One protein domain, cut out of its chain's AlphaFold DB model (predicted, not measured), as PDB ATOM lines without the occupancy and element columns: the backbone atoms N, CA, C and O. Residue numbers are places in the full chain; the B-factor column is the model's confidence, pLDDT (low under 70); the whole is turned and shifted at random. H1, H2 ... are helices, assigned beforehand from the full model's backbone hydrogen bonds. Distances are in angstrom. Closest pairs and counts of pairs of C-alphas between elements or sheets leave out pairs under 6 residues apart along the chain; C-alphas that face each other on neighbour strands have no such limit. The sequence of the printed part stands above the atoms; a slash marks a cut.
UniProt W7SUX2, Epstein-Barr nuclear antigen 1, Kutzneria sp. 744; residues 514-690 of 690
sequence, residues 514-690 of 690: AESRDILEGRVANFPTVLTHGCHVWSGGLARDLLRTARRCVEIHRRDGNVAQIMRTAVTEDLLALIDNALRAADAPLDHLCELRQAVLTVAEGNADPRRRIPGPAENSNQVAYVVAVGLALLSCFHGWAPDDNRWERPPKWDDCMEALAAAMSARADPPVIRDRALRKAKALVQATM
ATOM      1  N   ALA A 514     196.197  19.241 -35.296       83.31
ATOM      2  CA  ALA A 514     196.247  20.469 -36.083       83.31
ATOM      3  C   ALA A 514     195.237  20.443 -37.241       83.31
ATOM      4  O   ALA A 514     194.417  21.347 -37.351       83.31
ATOM      5  N   GLU A 515     195.197  19.366 -38.030       84.12
ATOM      6  CA  GLU A 515     194.226  19.239 -39.129       84.12
ATOM      7  C   GLU A 515     192.779  19.206 -38.620       84.12
ATOM      8  O   GLU A 515     191.885  19.797 -39.221       84.12
ATOM      9  N   SER A 516     192.531  18.550 -37.482       87.19
ATOM     10  CA  SER A 516     191.201  18.523 -36.861       87.19
ATOM     11  C   SER A 516     190.752  19.917 -36.431       87.19
ATOM     12  O   SER A 516     189.577  20.264 -36.564       87.19
ATOM     13  N   ARG A 517     191.692  20.730 -35.938       84.06
ATOM     14  CA  ARG A 517     191.457  22.132 -35.605       84.06
ATOM     15  C   ARG A 517     191.136  22.951 -36.847       84.06
ATOM     16  O   ARG A 517     190.119  23.635 -36.837       84.06
ATOM     17  N   ASP A 518     191.927  22.831 -37.906       79.00
ATOM     18  CA  ASP A 518     191.702  23.561 -39.160       79.00
ATOM     19  C   ASP A 518     190.330  23.226 -39.770       79.00
ATOM     20  O   ASP A 518     189.591  24.118 -40.195       79.00
ATOM     21  N   ILE A 519     189.939  21.945 -39.738       80.25
ATOM     22  CA  ILE A 519     188.627  21.478 -40.211       80.25
ATOM     23  C   ILE A 519     187.489  22.096 -39.396       80.25
ATOM     24  O   ILE A 519     186.497  22.554 -39.971       80.25
ATOM     25  N   LEU A 520     187.594  22.093 -38.064       81.00
ATOM     26  CA  LEU A 520     186.540  22.633 -37.207       81.00
ATOM     27  C   LEU A 520     186.490  24.164 -37.251       81.00
ATOM     28  O   LEU A 520     185.393  24.704 -37.354       81.00
ATOM     29  N   GLU A 521     187.628  24.859 -37.250       75.31
ATOM     30  CA  GLU A 521     187.692  26.324 -37.366       75.31
ATOM     31  C   GLU A 521     187.151  26.817 -38.715       75.31
ATOM     32  O   GLU A 521     186.442  27.825 -38.761       75.31
ATOM     33  N   GLY A 522     187.411  26.084 -39.805       69.50
ATOM     34  CA  GLY A 522     186.882  26.401 -41.134       69.50
ATOM     35  C   GLY A 522     185.363  26.239 -41.256       69.50
ATOM     36  O   GLY A 522     184.743  26.869 -42.109       69.50
ATOM     37  N   ARG A 523     184.741  25.416 -40.403       73.00
ATOM     38  CA  ARG A 523     183.305  25.080 -40.472       73.00
ATOM     39  C   ARG A 523     182.481  25.780 -39.415       73.00
ATOM     40  O   ARG A 523     181.331  26.152 -39.653       73.00
ATOM     41  N   VAL A 524     183.051  25.920 -38.232       72.06
ATOM     42  CA  VAL A 524     182.404  26.468 -37.057       72.06
ATOM     43  C   VAL A 524     183.302  27.559 -36.520       72.06
ATOM     44  O   VAL A 524     184.295  27.308 -35.840       72.06
ATOM     45  N   ALA A 525     182.917  28.797 -36.826       65.25
ATOM     46  CA  ALA A 525     183.592  29.961 -36.289       65.25
ATOM     47  C   ALA A 525     183.664  29.844 -34.759       65.25
ATOM     48  O   ALA A 525     182.635  29.723 -34.091       65.25
ATOM     49  N   ASN A 526     184.889  29.909 -34.232       67.12
ATOM     50  CA  ASN A 526     185.183  29.944 -32.799       67.12
ATOM     51  C   ASN A 526     184.824  28.656 -32.038       67.12
ATOM     52  O   ASN A 526     184.400  28.710 -30.884       67.12
ATOM     53  N   PHE A 527     185.009  27.487 -32.659       77.00
ATOM     54  CA  PHE A 527     184.950  26.220 -31.932       77.00
ATOM     55  C   PHE A 527     186.086  26.153 -30.877       77.00
ATOM     56  O   PHE A 527     187.253  26.341 -31.230       77.00
ATOM     57  N   PRO A 528     185.798  25.906 -29.582       78.69
ATOM     58  CA  PRO A 528     186.794  25.907 -28.525       78.69
ATOM     59  C   PRO A 528     187.869  24.859 -28.780       78.69
ATOM     60  O   PRO A 528     187.576  23.694 -29.070       78.69
ATOM     61  N   THR A 529     189.135  25.242 -28.611       80.00
ATOM     62  CA  THR A 529     190.245  24.320 -28.878       80.00
ATOM     63  C   THR A 529     190.237  23.116 -27.933       80.00
ATOM     64  O   THR A 529     190.576  22.009 -28.333       80.00
ATOM     65  N   VAL A 530     189.766  23.282 -26.697       82.25
ATOM     66  CA  VAL A 530     189.678  22.165 -25.742       82.25
ATOM     67  C   VAL A 530     188.636  21.129 -26.179       82.25
ATOM     68  O   VAL A 530     188.913  19.930 -26.138       82.25
ATOM     69  N   LEU A 531     187.484  21.566 -26.707       86.12
ATOM     70  CA  LEU A 531     186.516  20.647 -27.323       86.12
ATOM     71  C   LEU A 531     187.045  20.061 -28.625       86.12
ATOM     72  O   LEU A 531     186.754  18.908 -28.910       86.12
ATOM     73  N   THR A 532     187.834  20.818 -29.395       88.62
ATOM     74  CA  THR A 532     188.490  20.305 -30.611       88.62
ATOM     75  C   THR A 532     189.343  19.094 -30.262       88.62
ATOM     76  O   THR A 532     189.224  18.060 -30.909       88.62
ATOM     77  N   HIS A 533     190.147  19.191 -29.200       89.38
ATOM     78  CA  HIS A 533     191.002  18.092 -28.756       89.38
ATOM     79  C   HIS A 533     190.168  16.917 -28.240       89.38
ATOM     80  O   HIS A 533     190.423  15.779 -28.620       89.38
ATOM     81  N   GLY A 534     189.110  17.183 -27.466       90.75
ATOM     82  CA  GLY A 534     188.180  16.143 -27.017       90.75
ATOM     83  C   GLY A 534     187.490  15.409 -28.175       90.75
ATOM     84  O   GLY A 534     187.445  14.180 -28.191       90.75
ATOM     85  N   CYS A 535     187.008  16.145 -29.177       92.31
ATOM     86  CA  CYS A 535     186.403  15.594 -30.391       92.31
ATOM     87  C   CYS A 535     187.424  14.822 -31.236       92.31
ATOM     88  O   CYS A 535     187.108  13.757 -31.766       92.31
ATOM     89  N   HIS A 536     188.655  15.321 -31.349       92.50
ATOM     90  CA  HIS A 536     189.750  14.645 -32.041       92.50
ATOM     91  C   HIS A 536     190.098  13.304 -31.382       92.50
ATOM     92  O   HIS A 536     190.139  12.278 -32.063       92.50
ATOM     93  N   VAL A 537     190.256  13.286 -30.055       93.62
ATOM     94  CA  VAL A 537     190.484  12.051 -29.298       93.62
ATOM     95  C   VAL A 537     189.331  11.082 -29.500       93.62
ATOM     96  O   VAL A 537     189.564   9.936 -29.865       93.62
ATOM     97  N   TRP A 538     188.092  11.535 -29.293       94.44
ATOM     98  CA  TRP A 538     186.920  10.661 -29.341       94.44
ATOM     99  C   TRP A 538     186.641  10.103 -30.740       94.44
ATOM    100  O   TRP A 538     186.197   8.968 -30.887       94.44
ATOM    101  N   SER A 539     186.964  10.861 -31.786       90.81
ATOM    102  CA  SER A 539     186.894  10.380 -33.170       90.81
ATOM    103  C   SER A 539     188.054   9.457 -33.561       90.81
ATOM    104  O   SER A 539     187.972   8.759 -34.575       90.81
ATOM    105  N   GLY A 540     189.147   9.441 -32.789       87.75
ATOM    106  CA  GLY A 540     190.394   8.774 -33.167       87.75
ATOM    107  C   GLY A 540     190.971   9.322 -34.475       87.75
ATOM    108  O   GLY A 540     191.508   8.551 -35.273       87.75
ATOM    109  N   GLY A 541     190.775  10.619 -34.738       85.94
ATOM    110  CA  GLY A 541     191.216  11.286 -35.964       85.94
ATOM    111  C   GLY A 541     190.372  10.990 -37.211       85.94
ATOM    112  O   GLY A 541     190.761  11.376 -38.308       85.94
ATOM    113  N   LEU A 542     189.221  10.315 -37.111       86.25
ATOM    114  CA  LEU A 542     188.338  10.127 -38.270       86.25
ATOM    115  C   LEU A 542     187.495  11.379 -38.525       86.25
ATOM    116  O   LEU A 542     186.707  11.782 -37.672       86.25
ATOM    117  N   ALA A 543     187.593  11.951 -39.726       84.69
ATOM    118  CA  ALA A 543     186.912  13.198 -40.086       84.69
ATOM    119  C   ALA A 543     185.392  13.159 -39.850       84.69
ATOM    120  O   ALA A 543     184.820  14.084 -39.274       84.69
ATOM    121  N   ARG A 544     184.720  12.072 -40.249       83.75
ATOM    122  CA  ARG A 544     183.266  11.941 -40.062       83.75
ATOM    123  C   ARG A 544     182.875  11.905 -38.586       83.75
ATOM    124  O   ARG A 544     181.898  12.547 -38.202       83.75
ATOM    125  N   ASP A 545     183.625  11.163 -37.776       87.00
ATOM    126  CA  ASP A 545     183.355  11.069 -36.343       87.00
ATOM    127  C   ASP A 545     183.703  12.378 -35.629       87.00
ATOM    128  O   ASP A 545     182.953  12.796 -34.754       87.00
ATOM    129  N   LEU A 546     184.753  13.085 -36.064       89.38
ATOM    130  CA  LEU A 546     185.115  14.410 -35.560       89.38
ATOM    131  C   LEU A 546     183.947  15.390 -35.727       89.38
ATOM    132  O   LEU A 546     183.531  16.026 -34.760       89.38
ATOM    133  N   LEU A 547     183.378  15.472 -36.935       87.75
ATOM    134  CA  LEU A 547     182.229  16.339 -37.219       87.75
ATOM    135  C   LEU A 547     180.975  15.895 -36.452       87.75
ATOM    136  O   LEU A 547     180.242  16.738 -35.932       87.75
ATOM    137  N   ARG A 548     180.745  14.579 -36.332       88.12
ATOM    138  CA  ARG A 548     179.635  14.010 -35.550       88.12
ATOM    139  C   ARG A 548     179.721  14.432 -34.084       88.12
ATOM    140  O   ARG A 548     178.730  14.912 -33.535       88.12
ATOM    141  N   THR A 549     180.888  14.281 -33.459       90.12
ATOM    142  CA  THR A 549     181.106  14.646 -32.055       90.12
ATOM    143  C   THR A 549     181.054  16.159 -31.863       90.12
ATOM    144  O   THR A 549     180.362  16.620 -30.961       90.12
ATOM    145  N   ALA A 550     181.662  16.945 -32.756       89.12
ATOM    146  CA  ALA A 550     181.594  18.404 -32.697       89.12
ATOM    147  C   ALA A 550     180.149  18.921 -32.786       89.12
ATOM    148  O   ALA A 550     179.752  19.810 -32.026       89.12
ATOM    149  N   ARG A 551     179.324  18.325 -33.659       87.88
ATOM    150  CA  ARG A 551     177.897  18.658 -33.763       87.88
ATOM    151  C   ARG A 551     177.163  18.323 -32.475       87.88
ATOM    152  O   ARG A 551     176.357  19.125 -32.005       87.88
ATOM    153  N   ARG A 552     177.479  17.177 -31.869       87.44
ATOM    154  CA  ARG A 552     176.899  16.782 -30.585       87.44
ATOM    155  C   ARG A 552     177.266  17.760 -29.469       87.44
ATOM    156  O   ARG A 552     176.392  18.133 -28.693       87.44
ATOM    157  N   CYS A 553     178.508  18.243 -29.429       87.00
ATOM    158  CA  CYS A 553     178.922  19.273 -28.476       87.00
ATOM    159  C   CYS A 553     178.084  20.554 -28.613       87.00
ATOM    160  O   CYS A 553     177.634  21.098 -27.607       87.00
ATOM    161  N   VAL A 554     177.819  20.998 -29.848       82.69
ATOM    162  CA  VAL A 554     176.941  22.149 -30.145       82.69
ATOM    163  C   VAL A 554     175.506  21.907 -29.672       82.69
ATOM    164  O   VAL A 554     174.915  22.766 -29.017       82.69
ATOM    165  N   GLU A 555     174.948  20.728 -29.949       83.25
ATOM    166  CA  GLU A 555     173.598  20.354 -29.508       83.25
ATOM    167  C   GLU A 555     173.454  20.334 -27.980       83.25
ATOM    168  O   GLU A 555     172.414  20.750 -27.464       83.25
ATOM    169  N   ILE A 556     174.479  19.857 -27.264       83.06
ATOM    170  CA  ILE A 556     174.488  19.795 -25.797       83.06
ATOM    171  C   ILE A 556     174.647  21.194 -25.203       83.06
ATOM    172  O   ILE A 556     173.873  21.554 -24.321       83.06
ATOM    173  N   HIS A 557     175.571  22.014 -25.714       80.44
ATOM    174  CA  HIS A 557     175.729  23.389 -25.229       80.44
ATOM    175  C   HIS A 557     174.450  24.212 -25.385       80.44
ATOM    176  O   HIS A 557     174.146  25.039 -24.530       80.44
ATOM    177  N   ARG A 558     173.660  23.958 -26.439       73.81
ATOM    178  CA  ARG A 558     172.371  24.628 -26.647       73.81
ATOM    179  C   ARG A 558     171.406  24.477 -25.459       73.81
ATOM    180  O   ARG A 558     170.474  25.263 -25.350       73.81
ATOM    181  N   ARG A 559     171.588  23.453 -24.620       71.44
ATOM    182  CA  ARG A 559     170.751  23.140 -23.451       71.44
ATOM    183  C   ARG A 559     171.313  23.684 -22.122       71.44
ATOM    184  O   ARG A 559     170.774  23.312 -21.092       71.44
ATOM    185  N   ASP A 560     172.340  24.538 -22.172       59.44
ATOM    186  CA  ASP A 560     173.152  25.058 -21.055       59.44
ATOM    187  C   ASP A 560     174.136  24.027 -20.476       59.44
ATOM    188  O   ASP A 560     173.789  23.174 -19.661       59.44
ATOM    189  N   GLY A 561     175.404  24.103 -20.904       63.84
ATOM    190  CA  GLY A 561     176.462  23.224 -20.400       63.84
ATOM    191  C   GLY A 561     177.860  23.841 -20.447       63.84
ATOM    192  O   GLY A 561     178.248  24.454 -21.447       63.84
ATOM    193  N   ASN A 562     178.621  23.626 -19.369       74.56
ATOM    194  CA  ASN A 562     180.069  23.841 -19.294       74.56
ATOM    195  C   ASN A 562     180.809  22.770 -20.129       74.56
ATOM    196  O   ASN A 562     180.298  21.673 -20.336       74.56
ATOM    197  N   VAL A 563     182.027  23.056 -20.579       77.25
ATOM    198  CA  VAL A 563     182.985  22.156 -21.255       77.25
ATOM    199  C   VAL A 563     182.998  20.740 -20.688       77.25
ATOM    200  O   VAL A 563     182.855  19.769 -21.435       77.25
ATOM    201  N   ALA A 564     183.163  20.619 -19.367       80.00
ATOM    202  CA  ALA A 564     183.274  19.330 -18.697       80.00
ATOM    203  C   ALA A 564     181.970  18.541 -18.805       80.00
ATOM    204  O   ALA A 564     181.990  17.334 -19.028       80.00
ATOM    205  N   GLN A 565     180.835  19.233 -18.691       82.12
ATOM    206  CA  GLN A 565     179.510  18.648 -18.840       82.12
ATOM    207  C   GLN A 565     179.235  18.268 -20.296       82.12
ATOM    208  O   GLN A 565     178.769  17.163 -20.546       82.12
ATOM    209  N   ILE A 566     179.598  19.123 -21.258       86.69
ATOM    210  CA  ILE A 566     179.448  18.854 -22.692       86.69
ATOM    211  C   ILE A 566     180.188  17.569 -23.069       86.69
ATOM    212  O   ILE A 566     179.584  16.672 -23.657       86.69
ATOM    213  N   MET A 567     181.473  17.455 -22.712       87.75
ATOM    214  CA  MET A 567     182.253  16.258 -23.039       87.75
ATOM    215  C   MET A 567     181.795  15.034 -22.256       87.75
ATOM    216  O   MET A 567     181.720  13.956 -22.840       87.75
ATOM    217  N   ARG A 568     181.442  15.189 -20.974       89.06
ATOM    218  CA  ARG A 568     180.878  14.103 -20.162       89.06
ATOM    219  C   ARG A 568     179.636  13.536 -20.817       89.06
ATOM    220  O   ARG A 568     179.656  12.369 -21.178       89.06
ATOM    221  N   THR A 569     178.621  14.361 -21.054       89.12
ATOM    222  CA  THR A 569     177.367  13.933 -21.675       89.12
ATOM    223  C   THR A 569     177.607  13.320 -23.054       89.12
ATOM    224  O   THR A 569     177.116  12.225 -23.309       89.12
ATOM    225  N   ALA A 570     178.410  13.958 -23.917       90.38
ATOM    226  CA  ALA A 570     178.678  13.449 -25.265       90.38
ATOM    227  C   ALA A 570     179.329  12.054 -25.258       90.38
ATOM    228  O   ALA A 570     178.890  11.163 -25.982       90.38
ATOM    229  N   VAL A 571     180.364  11.855 -24.436       92.31
ATOM    230  CA  VAL A 571     181.109  10.589 -24.379       92.31
ATOM    231  C   VAL A 571     180.312   9.515 -23.644       92.31
ATOM    232  O   VAL A 571     180.267   8.380 -24.109       92.31
ATOM    233  N   THR A 572     179.660   9.833 -22.519       91.69
ATOM    234  CA  THR A 572     178.909   8.822 -21.759       91.69
ATOM    235  C   THR A 572     177.691   8.319 -22.520       91.69
ATOM    236  O   THR A 572     177.422   7.126 -22.472       91.69
ATOM    237  N   GLU A 573     176.975   9.179 -23.251       91.38
ATOM    238  CA  GLU A 573     175.858   8.736 -24.099       91.38
ATOM    239  C   GLU A 573     176.333   7.800 -25.223       91.38
ATOM    240  O   GLU A 573     175.736   6.740 -25.419       91.38
ATOM    241  N   ASP A 574     177.431   8.139 -25.913       91.69
ATOM    242  CA  ASP A 574     178.023   7.282 -26.952       91.69
ATOM    243  C   ASP A 574     178.498   5.934 -26.364       91.69
ATOM    244  O   ASP A 574     178.283   4.879 -26.967       91.69
ATOM    245  N   LEU A 575     179.111   5.943 -25.172       91.44
ATOM    246  CA  LEU A 575     179.541   4.730 -24.468       91.44
ATOM    247  C   LEU A 575     178.360   3.846 -24.059       91.44
ATOM    248  O   LEU A 575     178.411   2.635 -24.267       91.44
ATOM    249  N   LEU A 576     177.297   4.428 -23.500       92.31
ATOM    250  CA  LEU A 576     176.096   3.682 -23.119       92.31
ATOM    251  C   LEU A 576     175.429   3.059 -24.344       92.31
ATOM    252  O   LEU A 576     175.087   1.883 -24.305       92.31
ATOM    253  N   ALA A 577     175.331   3.795 -25.455       91.06
ATOM    254  CA  ALA A 577     174.801   3.260 -26.706       91.06
ATOM    255  C   ALA A 577     175.649   2.095 -27.247       91.06
ATOM    256  O   ALA A 577     175.098   1.097 -27.714       91.06
ATOM    257  N   LEU A 578     176.981   2.192 -27.168       90.31
ATOM    258  CA  LEU A 578     177.888   1.112 -27.562       90.31
ATOM    259  C   LEU A 578     177.684  -0.142 -26.699       90.31
ATOM    260  O   LEU A 578     177.576  -1.243 -27.241       90.31
ATOM    261  N   ILE A 579     177.610   0.022 -25.375       89.25
ATOM    262  CA  ILE A 579     177.409  -1.087 -24.433       89.25
ATOM    263  C   ILE A 579     176.019  -1.706 -24.617       89.25
ATOM    264  O   ILE A 579     175.911  -2.926 -24.695       89.25
ATOM    265  N   ASP A 580     174.968  -0.895 -24.751       89.75
ATOM    266  CA  ASP A 580     173.596  -1.369 -24.955       89.75
ATOM    267  C   ASP A 580     173.463  -2.162 -26.268       89.75
ATOM    268  O   ASP A 580     172.787  -3.189 -26.307       89.75
ATOM    269  N   ASN A 581     174.141  -1.735 -27.340       88.31
ATOM    270  CA  ASN A 581     174.184  -2.490 -28.595       88.31
ATOM    271  C   ASN A 581     174.937  -3.819 -28.444       88.31
ATOM    272  O   ASN A 581     174.485  -4.832 -28.972       88.31
ATOM    273  N   ALA A 582     176.051  -3.832 -27.707       86.12
ATOM    274  CA  ALA A 582     176.793  -5.058 -27.421       86.12
ATOM    275  C   ALA A 582     175.977  -6.038 -26.562       86.12
ATOM    276  O   ALA A 582     175.969  -7.231 -26.844       86.12
ATOM    277  N   LEU A 583     175.240  -5.534 -25.565       85.12
ATOM    278  CA  LEU A 583     174.330  -6.325 -24.733       85.12
ATOM    279  C   LEU A 583     173.182  -6.932 -25.549       85.12
ATOM    280  O   LEU A 583     172.816  -8.075 -25.310       85.12
ATOM    281  N   ARG A 584     172.631  -6.197 -26.525       85.81
ATOM    282  CA  ARG A 584     171.579  -6.709 -27.428       85.81
ATOM    283  C   ARG A 584     172.086  -7.752 -28.420       85.81
ATOM    284  O   ARG A 584     171.303  -8.589 -28.851       85.81
ATOM    285  N   ALA A 585     173.349  -7.653 -28.829       84.06
ATOM    286  CA  ALA A 585     173.967  -8.579 -29.773       84.06
ATOM    287  C   ALA A 585     174.496  -9.859 -29.104       84.06
ATOM    288  O   ALA A 585     174.809 -10.818 -29.803       84.06
ATOM    289  N   ALA A 586     174.640  -9.867 -27.777       79.06
ATOM    290  CA  ALA A 586     175.100 -11.027 -27.032       79.06
ATOM    291  C   ALA A 586     173.942 -12.002 -26.763       79.06
ATOM    292  O   ALA A 586     172.907 -11.611 -26.229       79.06
ATOM    293  N   ASP A 587     174.152 -13.288 -27.059       65.94
ATOM    294  CA  ASP A 587     173.172 -14.354 -26.794       65.94
ATOM    295  C   ASP A 587     172.973 -14.637 -25.286       65.94
ATOM    296  O   ASP A 587     172.008 -15.293 -24.893       65.94
ATOM    297  N   ALA A 588     173.868 -14.134 -24.425       56.53
ATOM    298  CA  ALA A 588     173.793 -14.238 -22.967       56.53
ATOM    299  C   ALA A 588     174.264 -12.935 -22.287       56.53
ATOM    300  O   ALA A 588     175.157 -12.260 -22.814       56.53
ATOM    301  N   PRO A 589     173.712 -12.573 -21.109       59.66
ATOM    302  CA  PRO A 589     174.149 -11.395 -20.369       59.66
ATOM    303  C   PRO A 589     175.586 -11.596 -19.876       59.66
ATOM    304  O   PRO A 589     175.864 -12.444 -19.035       59.66
ATOM    305  N   LEU A 590     176.512 -10.810 -20.422       75.88
ATOM    306  CA  LEU A 590     177.883 -10.734 -19.931       75.88
ATOM    307  C   LEU A 590     177.894  -9.827 -18.696       75.88
ATOM    308  O   LEU A 590     177.809  -8.608 -18.849       75.88
ATOM    309  N   ASP A 591     178.020 -10.404 -17.496       79.44
ATOM    310  CA  ASP A 591     178.076  -9.669 -16.216       79.44
ATOM    311  C   ASP A 591     179.057  -8.484 -16.271       79.44
ATOM    312  O   ASP A 591     178.732  -7.369 -15.866       79.44
ATOM    313  N   HIS A 592     180.203  -8.681 -16.929       78.81
ATOM    314  CA  HIS A 592     181.207  -7.642 -17.178       78.81
ATOM    315  C   HIS A 592     180.674  -6.420 -17.957       78.81
ATOM    316  O   HIS A 592     181.000  -5.277 -17.640       78.81
ATOM    317  N   LEU A 593     179.826  -6.613 -18.976       81.81
ATOM    318  CA  LEU A 593     179.231  -5.494 -19.725       81.81
ATOM    319  C   LEU A 593     178.215  -4.721 -18.872       81.81
ATOM    320  O   LEU A 593     178.117  -3.499 -18.998       81.81
ATOM    321  N   CYS A 594     177.490  -5.408 -17.988       83.81
ATOM    322  CA  CYS A 594     176.579  -4.780 -17.031       83.81
ATOM    323  C   CYS A 594     177.338  -3.930 -16.000       83.81
ATOM    324  O   CYS A 594     176.920  -2.804 -15.712       83.81
ATOM    325  N   GLU A 595     178.474  -4.416 -15.498       84.62
ATOM    326  CA  GLU A 595     179.360  -3.665 -14.598       84.62
ATOM    327  C   GLU A 595     179.933  -2.414 -15.277       84.62
ATOM    328  O   GLU A 595     179.869  -1.314 -14.718       84.62
ATOM    329  N   LEU A 596     180.412  -2.544 -16.520       85.44
ATOM    330  CA  LEU A 596     180.872  -1.404 -17.319       85.44
ATOM    331  C   LEU A 596     179.753  -0.380 -17.537       85.44
ATOM    332  O   LEU A 596     179.979   0.823 -17.397       85.44
ATOM    333  N   ARG A 597     178.533  -0.841 -17.831       88.81
ATOM    334  CA  ARG A 597     177.362   0.028 -17.994       88.81
ATOM    335  C   ARG A 597     177.070   0.823 -16.723       88.81
ATOM    336  O   ARG A 597     176.877   2.035 -16.800       88.81
ATOM    337  N   GLN A 598     177.066   0.171 -15.559       87.12
ATOM    338  CA  GLN A 598     176.869   0.847 -14.271       87.12
ATOM    339  C   GLN A 598     177.983   1.858 -13.982       87.12
ATOM    340  O   GLN A 598     177.697   2.981 -13.564       87.12
ATOM    341  N   ALA A 599     179.242   1.509 -14.254       85.62
ATOM    342  CA  ALA A 599     180.362   2.429 -14.086       85.62
ATOM    343  C   ALA A 599     180.182   3.703 -14.932       85.62
ATOM    344  O   ALA A 599     180.317   4.808 -14.407       85.62
ATOM    345  N   VAL A 600     179.798   3.568 -16.207       88.06
ATOM    346  CA  VAL A 600     179.547   4.716 -17.094       88.06
ATOM    347  C   VAL A 600     178.348   5.547 -16.626       88.06
ATOM    348  O   VAL A 600     178.441   6.773 -16.639       88.06
ATOM    349  N   LEU A 601     177.262   4.925 -16.152       88.31
ATOM    350  CA  LEU A 601     176.098   5.643 -15.608       88.31
ATOM    351  C   LEU A 601     176.467   6.520 -14.406       88.31
ATOM    352  O   LEU A 601     176.133   7.701 -14.384       88.31
ATOM    353  N   THR A 602     177.228   5.982 -13.448       86.38
ATOM    354  CA  THR A 602     177.644   6.761 -12.266       86.38
ATOM    355  C   THR A 602     178.524   7.961 -12.626       86.38
ATOM    356  O   THR A 602     178.451   9.008 -11.983       86.38
ATOM    357  N   VAL A 603     179.338   7.833 -13.680       85.88
ATOM    358  CA  VAL A 603     180.132   8.941 -14.224       85.88
ATOM    359  C   VAL A 603     179.240   9.944 -14.958       85.88
ATOM    360  O   VAL A 603     179.442  11.146 -14.801       85.88
ATOM    361  N   ALA A 604     178.240   9.484 -15.717       85.44
ATOM    362  CA  ALA A 604     177.299  10.338 -16.445       85.44
ATOM    363  C   ALA A 604     176.499  11.251 -15.506       85.44
ATOM    364  O   ALA A 604     176.362  12.443 -15.776       85.44
ATOM    365  N   GLU A 605     176.051  10.716 -14.369       83.50
ATOM    366  CA  GLU A 605     175.337  11.464 -13.327       83.50
ATOM    367  C   GLU A 605     176.227  12.479 -12.585       83.50
ATOM    368  O   GLU A 605     175.725  13.310 -11.836       83.50
ATOM    369  N   GLY A 606     177.552  12.439 -12.782       76.25
ATOM    370  CA  GLY A 606     178.509  13.284 -12.060       76.25
ATOM    371  C   GLY A 606     178.805  12.818 -10.630       76.25
ATOM    372  O   GLY A 606     179.517  13.509  -9.907       76.25
ATOM    373  N   ASN A 607     178.307  11.642 -10.244       70.19
ATOM    374  CA  ASN A 607     178.413  11.073  -8.898       70.19
ATOM    375  C   ASN A 607     179.756  10.368  -8.629       70.19
ATOM    376  O   ASN A 607     180.031   9.969  -7.498       70.19
ATOM    377  N   ALA A 608     180.592  10.180  -9.654       74.94
ATOM    378  CA  ALA A 608     181.838   9.427  -9.549       74.94
ATOM    379  C   ALA A 608     182.999  10.066 -10.325       74.94
ATOM    380  O   ALA A 608     182.824  10.592 -11.423       74.94
ATOM    381  N   ASP A 609     184.207   9.944  -9.763       78.31
ATOM    382  CA  ASP A 609     185.463  10.291 -10.433       78.31
ATOM    383  C   ASP A 609     185.794   9.237 -11.514       78.31
ATOM    384  O   ASP A 609     186.018   8.064 -11.172       78.31
ATOM    385  N   PRO A 610     185.874   9.623 -12.806       77.69
ATOM    386  CA  PRO A 610     186.221   8.717 -13.901       77.69
ATOM    387  C   PRO A 610     187.547   7.973 -13.685       77.69
ATOM    388  O   PRO A 610     187.706   6.845 -14.153       77.69
ATOM    389  N   ARG A 611     188.498   8.568 -12.947       73.31
ATOM    390  CA  ARG A 611     189.849   8.020 -12.721       73.31
ATOM    391  C   ARG A 611     189.828   6.680 -11.991       73.31
ATOM    392  O   ARG A 611     190.665   5.822 -12.256       73.31
ATOM    393  N   ARG A 612     188.869   6.486 -11.081       75.50
ATOM    394  CA  ARG A 612     188.766   5.281 -10.238       75.50
ATOM    395  C   ARG A 612     188.080   4.105 -10.933       75.50
ATOM    396  O   ARG A 612     188.025   3.020 -10.367       75.50
ATOM    397  N   ARG A 613     187.527   4.322 -12.129       75.94
ATOM    398  CA  ARG A 613     186.667   3.364 -12.840       75.94
ATOM    399  C   ARG A 613     187.259   2.876 -14.163       75.94
ATOM    400  O   ARG A 613     186.570   2.186 -14.901       75.94
ATOM    401  N   ILE A 614     188.504   3.237 -14.488       74.75
ATOM    402  CA  ILE A 614     189.129   2.847 -15.758       74.75
ATOM    403  C   ILE A 614     189.448   1.336 -15.736       74.75
ATOM    404  O   ILE A 614     190.308   0.935 -14.948       74.75
ATOM    405  N   PRO A 615     188.856   0.513 -16.625       74.38
ATOM    406  CA  PRO A 615     189.024  -0.943 -16.626       74.38
ATOM    407  C   PRO A 615     190.481  -1.411 -16.750       74.38
ATOM    408  O   PRO A 615     191.333  -0.760 -17.393       74.38
ATOM    409  N   GLY A 616     190.770  -2.560 -16.135       66.69
ATOM    410  CA  GLY A 616     192.096  -3.181 -16.095       66.69
ATOM    411  C   GLY A 616     192.489  -3.872 -17.415       66.69
ATOM    412  O   GLY A 616     191.631  -4.163 -18.239       66.69
ATOM    413  N   PRO A 617     193.781  -4.175 -17.659       59.84
ATOM    414  CA  PRO A 617     194.239  -4.776 -18.921       59.84
ATOM    415  C   PRO A 617     193.580  -6.123 -19.265       59.84
ATOM    416  O   PRO A 617     193.323  -6.387 -20.432       59.84
ATOM    417  N   ALA A 618     193.273  -6.956 -18.264       58.72
ATOM    418  CA  ALA A 618     192.626  -8.258 -18.471       58.72
ATOM    419  C   ALA A 618     191.180  -8.128 -19.000       58.72
ATOM    420  O   ALA A 618     190.749  -8.902 -19.855       58.72
ATOM    421  N   GLU A 619     190.468  -7.095 -18.551       59.84
ATOM    422  CA  GLU A 619     189.101  -6.746 -18.958       59.84
ATOM    423  C   GLU A 619     189.044  -6.090 -20.352       59.84
ATOM    424  O   GLU A 619     187.999  -6.109 -21.001       59.84
ATOM    425  N   ASN A 620     190.172  -5.548 -20.834       59.47
ATOM    426  CA  ASN A 620     190.300  -4.782 -22.085       59.47
ATOM    427  C   ASN A 620     190.588  -5.638 -23.329       59.47
ATOM    428  O   ASN A 620     190.754  -5.103 -24.426       59.47
ATOM    429  N   SER A 621     190.619  -6.965 -23.184       60.69
ATOM    430  CA  SER A 621     190.707  -7.893 -24.320       60.69
ATOM    431  C   SER A 621     189.509  -7.747 -25.274       60.69
ATOM    432  O   SER A 621     189.657  -7.888 -26.493       60.69
ATOM    433  N   ASN A 622     188.344  -7.368 -24.735       77.25
ATOM    434  CA  ASN A 622     187.152  -7.007 -25.495       77.25
ATOM    435  C   ASN A 622     187.251  -5.567 -26.044       77.25
ATOM    436  O   ASN A 622     187.530  -4.619 -25.309       77.25
ATOM    437  N   GLN A 623     186.950  -5.390 -27.336       82.81
ATOM    438  CA  GLN A 623     186.940  -4.089 -28.014       82.81
ATOM    439  C   GLN A 623     186.028  -3.061 -27.323       82.81
ATOM    440  O   GLN A 623     186.380  -1.884 -27.262       82.81
ATOM    441  N   VAL A 624     184.888  -3.487 -26.766       86.06
ATOM    442  CA  VAL A 624     183.959  -2.589 -26.055       86.06
ATOM    443  C   VAL A 624     184.598  -2.046 -24.776       86.06
ATOM    444  O   VAL A 624     184.613  -0.836 -24.565       86.06
ATOM    445  N   ALA A 625     185.191  -2.920 -23.960       84.50
ATOM    446  CA  ALA A 625     185.868  -2.530 -22.722       84.50
ATOM    447  C   ALA A 625     187.058  -1.594 -22.990       84.50
ATOM    448  O   ALA A 625     187.241  -0.603 -22.284       84.50
ATOM    449  N   TYR A 626     187.803  -1.843 -24.072       87.44
ATOM    450  CA  TYR A 626     188.880  -0.966 -24.522       87.44
ATOM    451  C   TYR A 626     188.390   0.458 -24.830       87.44
ATOM    452  O   TYR A 626     188.964   1.433 -24.340       87.44
ATOM    453  N   VAL A 627     187.308   0.595 -25.605       89.56
ATOM    454  CA  VAL A 627     186.733   1.910 -25.941       89.56
ATOM    455  C   VAL A 627     186.203   2.616 -24.688       89.56
ATOM    456  O   VAL A 627     186.431   3.815 -24.527       89.56
ATOM    457  N   VAL A 628     185.581   1.880 -23.758       89.81
ATOM    458  CA  VAL A 628     185.160   2.413 -22.448       89.81
ATOM    459  C   VAL A 628     186.358   2.939 -21.655       89.81
ATOM    460  O   VAL A 628     186.299   4.046 -21.122       89.81
ATOM    461  N   ALA A 629     187.472   2.205 -21.618       88.50
ATOM    462  CA  ALA A 629     188.677   2.631 -20.911       88.50
ATOM    463  C   ALA A 629     189.281   3.921 -21.487       88.50
ATOM    464  O   ALA A 629     189.661   4.808 -20.720       88.50
ATOM    465  N   VAL A 630     189.341   4.052 -22.818       90.31
ATOM    466  CA  VAL A 630     189.800   5.284 -23.486       90.31
ATOM    467  C   VAL A 630     188.845   6.446 -23.198       90.31
ATOM    468  O   VAL A 630     189.300   7.538 -22.862       90.31
ATOM    469  N   GLY A 631     187.530   6.214 -23.259       90.81
ATOM    470  CA  GLY A 631     186.519   7.232 -22.965       90.81
ATOM    471  C   GLY A 631     186.584   7.747 -21.528       90.81
ATOM    472  O   GLY A 631     186.596   8.954 -21.307       90.81
ATOM    473  N   LEU A 632     186.714   6.858 -20.541       89.88
ATOM    474  CA  LEU A 632     186.873   7.256 -19.138       89.88
ATOM    475  C   LEU A 632     188.198   7.994 -18.888       89.88
ATOM    476  O   LEU A 632     188.222   8.965 -18.129       89.88
ATOM    477  N   ALA A 633     189.284   7.593 -19.558       89.31
ATOM    478  CA  ALA A 633     190.557   8.310 -19.502       89.31
ATOM    479  C   ALA A 633     190.445   9.723 -20.107       89.31
ATOM    480  O   ALA A 633     190.922  10.684 -19.499       89.31
ATOM    481  N   LEU A 634     189.742   9.883 -21.232       91.00
ATOM    482  CA  LEU A 634     189.429  11.196 -21.797       91.00
ATOM    483  C   LEU A 634     188.632  12.046 -20.799       91.00
ATOM    484  O   LEU A 634     189.038  13.162 -20.492       91.00
ATOM    485  N   LEU A 635     187.547  11.512 -20.232       89.44
ATOM    486  CA  LEU A 635     186.711  12.242 -19.271       89.44
ATOM    487  C   LEU A 635     187.463  12.662 -18.013       89.44
ATOM    488  O   LEU A 635     187.180  13.725 -17.461       89.44
ATOM    489  N   SER A 636     188.445  11.874 -17.580       86.31
ATOM    490  CA  SER A 636     189.285  12.251 -16.450       86.31
ATOM    491  C   SER A 636     190.015  13.577 -16.704       86.31
ATOM    492  O   SER A 636     190.028  14.428 -15.813       86.31
ATOM    493  N   CYS A 637     190.507  13.816 -17.928       84.75
ATOM    494  CA  CYS A 637     191.200  15.052 -18.312       84.75
ATOM    495  C   CYS A 637     190.307  16.295 -18.175       84.75
ATOM    496  O   CYS A 637     190.799  17.382 -17.887       84.75
ATOM    497  N   PHE A 638     188.992  16.129 -18.332       81.69
ATOM    498  CA  PHE A 638     187.996  17.197 -18.212       81.69
ATOM    499  C   PHE A 638     187.398  17.316 -16.801       81.69
ATOM    500  O   PHE A 638     186.682  18.271 -16.518       81.69
ATOM    501  N   HIS A 639     187.673  16.370 -15.896       77.50
ATOM    502  CA  HIS A 639     187.061  16.334 -14.562       77.50
ATOM    503  C   HIS A 639     187.490  17.508 -13.661       77.50
ATOM    504  O   HIS A 639     186.739  17.892 -12.774       77.50
ATOM    505  N   GLY A 640     188.675  18.088 -13.891       66.94
ATOM    506  CA  GLY A 640     189.205  19.205 -13.096       66.94
ATOM    507  C   GLY A 640     188.647  20.588 -13.453       66.94
ATOM    508  O   GLY A 640     189.005  21.561 -12.798       66.94
ATOM    509  N   TRP A 641     187.803  20.697 -14.482       69.19
ATOM    510  CA  TRP A 641     187.208  21.966 -14.902       69.19
ATOM    511  C   TRP A 641     185.933  22.215 -14.092       69.19
ATOM    512  O   TRP A 641     184.964  21.459 -14.204       69.19
ATOM    513  N   ALA A 642     185.953  23.235 -13.229       57.97
ATOM    514  CA  ALA A 642     184.836  23.523 -12.333       57.97
ATOM    515  C   ALA A 642     183.580  23.947 -13.125       57.97
ATOM    516  O   ALA A 642     183.723  24.608 -14.153       57.97
ATOM    517  N   PRO A 643     182.357  23.628 -12.650       52.78
ATOM    518  CA  PRO A 643     181.101  23.940 -13.346       52.78
ATOM    519  C   PRO A 643     180.897  25.427 -13.674       52.78
ATOM    520  O   PRO A 643     180.296  25.737 -14.700       52.78
ATOM    521  N   ASP A 644     181.459  26.320 -12.857       51.16
ATOM    522  CA  ASP A 644     181.375  27.777 -13.032       51.16
ATOM    523  C   ASP A 644     182.587  28.368 -13.771       51.16
ATOM    524  O   ASP A 644     182.617  29.561 -14.087       51.16
ATOM    525  N   ASP A 645     183.609  27.551 -14.054       53.34
ATOM    526  CA  ASP A 645     184.799  28.005 -14.760       53.34
ATOM    527  C   ASP A 645     184.530  28.015 -16.265       53.34
ATOM    528  O   ASP A 645     184.682  27.020 -16.972       53.34
ATOM    529  N   ASN A 646     184.099  29.176 -16.752       53.16
ATOM    530  CA  ASN A 646     183.977  29.453 -18.181       53.16
ATOM    531  C   ASN A 646     185.341  29.703 -18.845       53.16
ATOM    532  O   ASN A 646     185.374  30.068 -20.019       53.16
ATOM    533  N   ARG A 647     186.468  29.546 -18.135       53.72
ATOM    534  CA  ARG A 647     187.798  29.695 -18.730       53.72
ATOM    535  C   ARG A 647     188.139  28.454 -19.542       53.72
ATOM    536  O   ARG A 647     188.310  27.361 -19.019       53.72
ATOM    537  N   TRP A 648     188.284  28.652 -20.848       60.66
ATOM    538  CA  TRP A 648     188.668  27.609 -21.800       60.66
ATOM    539  C   TRP A 648     190.199  27.473 -21.944       60.66
ATOM    540  O   TRP A 648     190.697  27.224 -23.045       60.66
ATOM    541  N   GLU A 649     190.959  27.677 -20.861       59.91
ATOM    542  CA  GLU A 649     192.429  27.656 -20.879       59.91
ATOM    543  C   GLU A 649     192.988  26.231 -20.765       59.91
ATOM    544  O   GLU A 649     192.526  25.408 -19.977       59.91
ATOM    545  N   ARG A 650     193.987  25.918 -21.598       68.06
ATOM    546  CA  ARG A 650     194.574  24.575 -21.684       68.06
ATOM    547  C   ARG A 650     195.578  24.342 -20.546       68.06
ATOM    548  O   ARG A 650     196.458  25.181 -20.360       68.06
ATOM    549  N   PRO A 651     195.531  23.189 -19.857       68.50
ATOM    550  CA  PRO A 651     196.596  22.771 -18.949       68.50
ATOM    551  C   PRO A 651     197.951  22.590 -19.670       68.50
ATOM    552  O   PRO A 651     197.983  22.302 -20.871       68.50
ATOM    553  N   PRO A 652     199.093  22.699 -18.968       65.88
ATOM    554  CA  PRO A 652     200.402  22.363 -19.533       65.88
ATOM    555  C   PRO A 652     200.469  20.876 -19.939       65.88
ATOM    556  O   PRO A 652     199.928  20.028 -19.241       65.88
ATOM    557  N   LYS A 653     201.139  20.553 -21.060       73.75
ATOM    558  CA  LYS A 653     201.238  19.192 -21.660       73.75
ATOM    559  C   LYS A 653     199.913  18.559 -22.117       73.75
ATOM    560  O   LYS A 653     199.852  17.364 -22.404       73.75
ATOM    561  N   TRP A 654     198.855  19.360 -22.230       82.12
ATOM    562  CA  TRP A 654     197.548  18.910 -22.709       82.12
ATOM    563  C   TRP A 654     197.610  18.260 -24.098       82.12
ATOM    564  O   TRP A 654     196.979  17.229 -24.316       82.12
ATOM    565  N   ASP A 655     198.399  18.820 -25.016       82.38
ATOM    566  CA  ASP A 655     198.472  18.350 -26.403       82.38
ATOM    567  C   ASP A 655     199.096  16.943 -26.488       82.38
ATOM    568  O   ASP A 655     198.495  16.058 -27.093       82.38
ATOM    569  N   ASP A 656     200.196  16.682 -25.766       84.88
ATOM    570  CA  ASP A 656     200.834  15.353 -25.691       84.88
ATOM    571  C   ASP A 656     199.881  14.279 -25.135       84.88
ATOM    572  O   ASP A 656     199.843  13.135 -25.600       84.88
ATOM    573  N   CYS A 657     199.097  14.646 -24.114       87.12
ATOM    574  CA  CYS A 657     198.101  13.771 -23.501       87.12
ATOM    575  C   CYS A 657     196.969  13.438 -24.487       87.12
ATOM    576  O   CYS A 657     196.599  12.270 -24.649       87.12
ATOM    577  N   MET A 658     196.454  14.452 -25.188       89.56
ATOM    578  CA  MET A 658     195.395  14.294 -26.183       89.56
ATOM    579  C   MET A 658     195.878  13.494 -27.394       89.56
ATOM    580  O   MET A 658     195.174  12.593 -27.836       89.56
ATOM    581  N   GLU A 659     197.094  13.719 -27.891       88.12
ATOM    582  CA  GLU A 659     197.661  12.916 -28.979       88.12
ATOM    583  C   GLU A 659     197.820  11.442 -28.586       88.12
ATOM    584  O   GLU A 659     197.491  10.546 -29.367       88.12
ATOM    585  N   ALA A 660     198.264  11.156 -27.358       89.12
ATOM    586  CA  ALA A 660     198.388   9.782 -26.880       89.12
ATOM    587  C   ALA A 660     197.029   9.079 -26.739       89.12
ATOM    588  O   ALA A 660     196.904   7.904 -27.097       89.12
ATOM    589  N   LEU A 661     196.005   9.785 -26.247       90.94
ATOM    590  CA  LEU A 661     194.638   9.267 -26.175       90.94
ATOM    591  C   LEU A 661     194.021   9.081 -27.567       90.94
ATOM    592  O   LEU A 661     193.360   8.070 -27.803       90.94
ATOM    593  N   ALA A 662     194.263  10.005 -28.499       90.06
ATOM    594  CA  ALA A 662     193.810   9.891 -29.881       90.06
ATOM    595  C   ALA A 662     194.438   8.672 -30.563       90.06
ATOM    596  O   ALA A 662     193.714   7.860 -31.133       90.06
ATOM    597  N   ALA A 663     195.751   8.466 -30.406       88.06
ATOM    598  CA  ALA A 663     196.440   7.279 -30.908       88.06
ATOM    599  C   ALA A 663     195.869   5.978 -30.316       88.06
ATOM    600  O   ALA A 663     195.694   4.994 -31.037       88.06
ATOM    601  N   ALA A 664     195.523   5.970 -29.022       89.88
ATOM    602  CA  ALA A 664     194.840   4.837 -28.404       89.88
ATOM    603  C   ALA A 664     193.442   4.605 -29.010       89.88
ATOM    604  O   ALA A 664     193.084   3.458 -29.285       89.88
ATOM    605  N   MET A 665     192.668   5.659 -29.279       90.44
ATOM    606  CA  MET A 665     191.346   5.548 -29.905       90.44
ATOM    607  C   MET A 665     191.412   5.097 -31.374       90.44
ATOM    608  O   MET A 665     190.559   4.323 -31.822       90.44
ATOM    609  N   SER A 666     192.421   5.538 -32.132       86.38
ATOM    610  CA  SER A 666     192.669   5.080 -33.508       86.38
ATOM    611  C   SER A 666     193.025   3.594 -33.546       86.38
ATOM    612  O   SER A 666     192.542   2.877 -34.417       86.38
ATOM    613  N   ALA A 667     193.777   3.107 -32.554       85.38
ATOM    614  CA  ALA A 667     194.185   1.708 -32.464       85.38
ATOM    615  C   ALA A 667     193.040   0.737 -32.118       85.38
ATOM    616  O   ALA A 667     193.257  -0.465 -32.081       85.38
ATOM    617  N   ARG A 668     191.803   1.189 -31.865       84.19
ATOM    618  CA  ARG A 668     190.693   0.327 -31.390       84.19
ATOM    619  C   ARG A 668     190.418  -0.929 -32.236       84.19
ATOM    620  O   ARG A 668     189.892  -1.906 -31.700       84.19
ATOM    621  N   ALA A 669     190.739  -0.894 -33.531       77.62
ATOM    622  CA  ALA A 669     190.577  -2.007 -34.469       77.62
ATOM    623  C   ALA A 669     191.852  -2.861 -34.642       77.62
ATOM    624  O   ALA A 669     191.798  -3.904 -35.286       77.62
ATOM    625  N   ASP A 670     192.976  -2.446 -34.055       81.12
ATOM    626  CA  ASP A 670     194.254  -3.150 -34.135       81.12
ATOM    627  C   ASP A 670     194.286  -4.400 -33.232       81.12
ATOM    628  O   ASP A 670     193.481  -4.536 -32.300       81.12
ATOM    629  N   PRO A 671     195.252  -5.313 -33.446       82.00
ATOM    630  CA  PRO A 671     195.472  -6.457 -32.569       82.00
ATOM    631  C   PRO A 671     195.624  -6.070 -31.081       82.00
ATOM    632  O   PRO A 671     196.217  -5.027 -30.775       82.00
ATOM    633  N   PRO A 672     195.188  -6.928 -30.132       80.88
ATOM    634  CA  PRO A 672     195.186  -6.632 -28.692       80.88
ATOM    635  C   PRO A 672     196.517  -6.098 -28.143       80.88
ATOM    636  O   PRO A 672     196.536  -5.149 -27.367       80.88
ATOM    637  N   VAL A 673     197.644  -6.634 -28.619       84.06
ATOM    638  CA  VAL A 673     198.992  -6.225 -28.188       84.06
ATOM    639  C   VAL A 673     199.282  -4.747 -28.491       84.06
ATOM    640  O   VAL A 673     199.911  -4.060 -27.678       84.06
ATOM    641  N   ILE A 674     198.837  -4.255 -29.652       84.12
ATOM    642  CA  ILE A 674     199.037  -2.865 -30.087       84.12
ATOM    643  C   ILE A 674     198.118  -1.942 -29.283       84.12
ATOM    644  O   ILE A 674     198.588  -0.952 -28.716       84.12
ATOM    645  N   ARG A 675     196.845  -2.331 -29.143       86.38
ATOM    646  CA  ARG A 675     195.836  -1.626 -28.338       86.38
ATOM    647  C   ARG A 675     196.281  -1.419 -26.896       86.38
ATOM    648  O   ARG A 675     196.368  -0.286 -26.428       86.38
ATOM    649  N   ASP A 676     196.663  -2.490 -26.208       84.19
ATOM    650  CA  ASP A 676     197.051  -2.426 -24.796       84.19
ATOM    651  C   ASP A 676     198.307  -1.580 -24.572       84.19
ATOM    652  O   ASP A 676     198.450  -0.902 -23.550       84.19
ATOM    653  N   ARG A 677     199.245  -1.596 -25.528       87.25
ATOM    654  CA  ARG A 677     200.428  -0.731 -25.490       87.25
ATOM    655  C   ARG A 677     200.042   0.743 -25.624       87.25
ATOM    656  O   ARG A 677     200.528   1.548 -24.830       87.25
ATOM    657  N   ALA A 678     199.182   1.081 -26.583       86.88
ATOM    658  CA  ALA A 678     198.722   2.452 -26.796       86.88
ATOM    659  C   ALA A 678     197.962   2.983 -25.571       86.88
ATOM    660  O   ALA A 678     198.281   4.059 -25.063       86.88
ATOM    661  N   LEU A 679     197.049   2.183 -25.014       86.94
ATOM    662  CA  LEU A 679     196.288   2.546 -23.820       86.94
ATOM    663  C   LEU A 679     197.178   2.728 -22.583       86.94
ATOM    664  O   LEU A 679     196.985   3.688 -21.841       86.94
ATOM    665  N   ARG A 680     198.175   1.861 -22.350       87.19
ATOM    666  CA  ARG A 680     199.126   2.041 -21.233       87.19
ATOM    667  C   ARG A 680     199.892   3.356 -21.337       87.19
ATOM    668  O   ARG A 680     200.014   4.059 -20.338       87.19
ATOM    669  N   LYS A 681     200.371   3.697 -22.538       88.81
ATOM    670  CA  LYS A 681     201.058   4.972 -22.791       88.81
ATOM    671  C   LYS A 681     200.134   6.159 -22.507       88.81
ATOM    672  O   LYS A 681     200.544   7.084 -21.813       88.81
ATOM    673  N   ALA A 682     198.892   6.103 -22.989       87.19
ATOM    674  CA  ALA A 682     197.906   7.152 -22.753       87.19
ATOM    675  C   ALA A 682     197.578   7.311 -21.258       87.19
ATOM    676  O   ALA A 682     197.655   8.418 -20.738       87.19
ATOM    677  N   LYS A 683     197.310   6.214 -20.533       85.94
ATOM    678  CA  LYS A 683     197.042   6.250 -19.081       85.94
ATOM    679  C   LYS A 683     198.200   6.873 -18.291       85.94
ATOM    680  O   LYS A 683     197.946   7.680 -17.405       85.94
ATOM    681  N   ALA A 684     199.446   6.530 -18.624       85.81
ATOM    682  CA  ALA A 684     200.622   7.089 -17.956       85.81
ATOM    683  C   ALA A 684     200.744   8.609 -18.164       85.81
ATOM    684  O   ALA A 684     201.057   9.335 -17.225       85.81
ATOM    685  N   LEU A 685     200.455   9.102 -19.373       84.44
ATOM    686  CA  LEU A 685     200.483  10.537 -19.675       84.44
ATOM    687  C   LEU A 685     199.327  11.296 -19.022       84.44
ATOM    688  O   LEU A 685     199.547  12.379 -18.487       84.44
ATOM    689  N   VAL A 686     198.126  10.710 -18.992       82.81
ATOM    690  CA  VAL A 686     196.982  11.264 -18.252       82.81
ATOM    691  C   VAL A 686     197.335  11.410 -16.771       82.81
ATOM    692  O   VAL A 686     197.137  12.478 -16.204       82.81
ATOM    693  N   GLN A 687     197.927  10.379 -16.162       81.94
ATOM    694  CA  GLN A 687     198.365  10.418 -14.762       81.94
ATOM    695  C   GLN A 687     199.484  11.432 -14.493       81.94
ATOM    696  O   GLN A 687     199.569  11.928 -13.381       81.94
ATOM    697  N   ALA A 688     200.342  11.717 -15.476       78.38
ATOM    698  CA  ALA A 688     201.459  12.654 -15.334       78.38
ATOM    699  C   ALA A 688     201.092  14.121 -15.628       78.38
ATOM    700  O   ALA A 688     201.873  15.018 -15.312       78.38
ATOM    701  N   THR A 689     199.964  14.358 -16.306       70.88
ATOM    702  CA  THR A 689     199.459  15.703 -16.656       70.88
ATOM    703  C   THR A 689     198.498  16.245 -15.593       70.88
ATOM    704  O   THR A 689     198.250  17.448 -15.533       70.88
ATOM    705  N   MET A 690     197.955  15.345 -14.773       64.62
ATOM    706  CA  MET A 690     197.156  15.624 -13.580       64.62
ATOM    707  C   MET A 690     198.029  15.759 -12.345       64.62
ATOM    708  O   MET A 690     197.575  16.475 -11.425       64.62
TER     709      MET A 690
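What this domain is: This is residues 514 to 690 of the 690 residues of the protein "Epstein-Barr nuclear antigen 1" of Kutzneria sp. 744 (UniProt W7SUX2). The longest helix, H4, packs side by side with H7, the middle of a six-helix bundle: the hairpin of H4 and H5 covers one side of H7, the hairpin of H8 and H9 another, and H2 runs along H8. At one end H3 stands at a steep tilt of 53 degrees to H2 and H1 only just about perpendicular to it, at 72 degrees, and short H6 packs on H7. The printed part has 177 residues with nine named helices, H1 to H9 in chain order, and no named strand. It is all helix and compact, with a radius of gyration of the C-alphas of 15.5 A and spans of 47 by 33 by 30 A.

How they stand to each other: H4, residues 563 to 585, touches the hub H7, residues 623 to 638, opposite ways at a shallow tilt of 11 degrees; their closest C-alphas, Ala 564 and Phe 638, are 5.2 A apart. H4 and H5, residues 591 to 604, form a hairpin, closest at C-alphas 572 and 604, 5.8 A. H8, residues 654 to 669, forms hairpins with H7 and with H9, residues 672 to 689; the closest C-alphas are Val 630 and Met 665, 6.6 A, and Ala 664 and Ala 678, 4.8 A. H2, residues 529 to 539, touches H8, closest at C-alphas 537 and 662, 4.0 A. H2 also touches H3, residues 543 to 557, closest at C-alphas 539 and 545, 4.8 A, and H1, residues 514 to 523, closest at C-alphas 517 and 532, 6.1 A. H6, residues 610 to 613, touches H7, closest at C-alphas 610 and 636, 5.3 A. Every O i to N i+4 pair is within hydrogen-bond range in H1, H2, H3, H4, H5 and H9, against 10 of 12 in H7 and in H8; H6 is too short for one.

Where its parts are: H4 runs 33.1 A from C-alpha 563 at (182.985, 22.156, -21.255); H9, 25.7 A, ends at C-alpha 689, (199.459, 15.703, -16.656).

The domain as a whole: The printed part has no cut; the link from H7 to H8 is long, with 15 residues, and 28 printed residues have pLDDT under 70, among them residues 640 to 652 of that link.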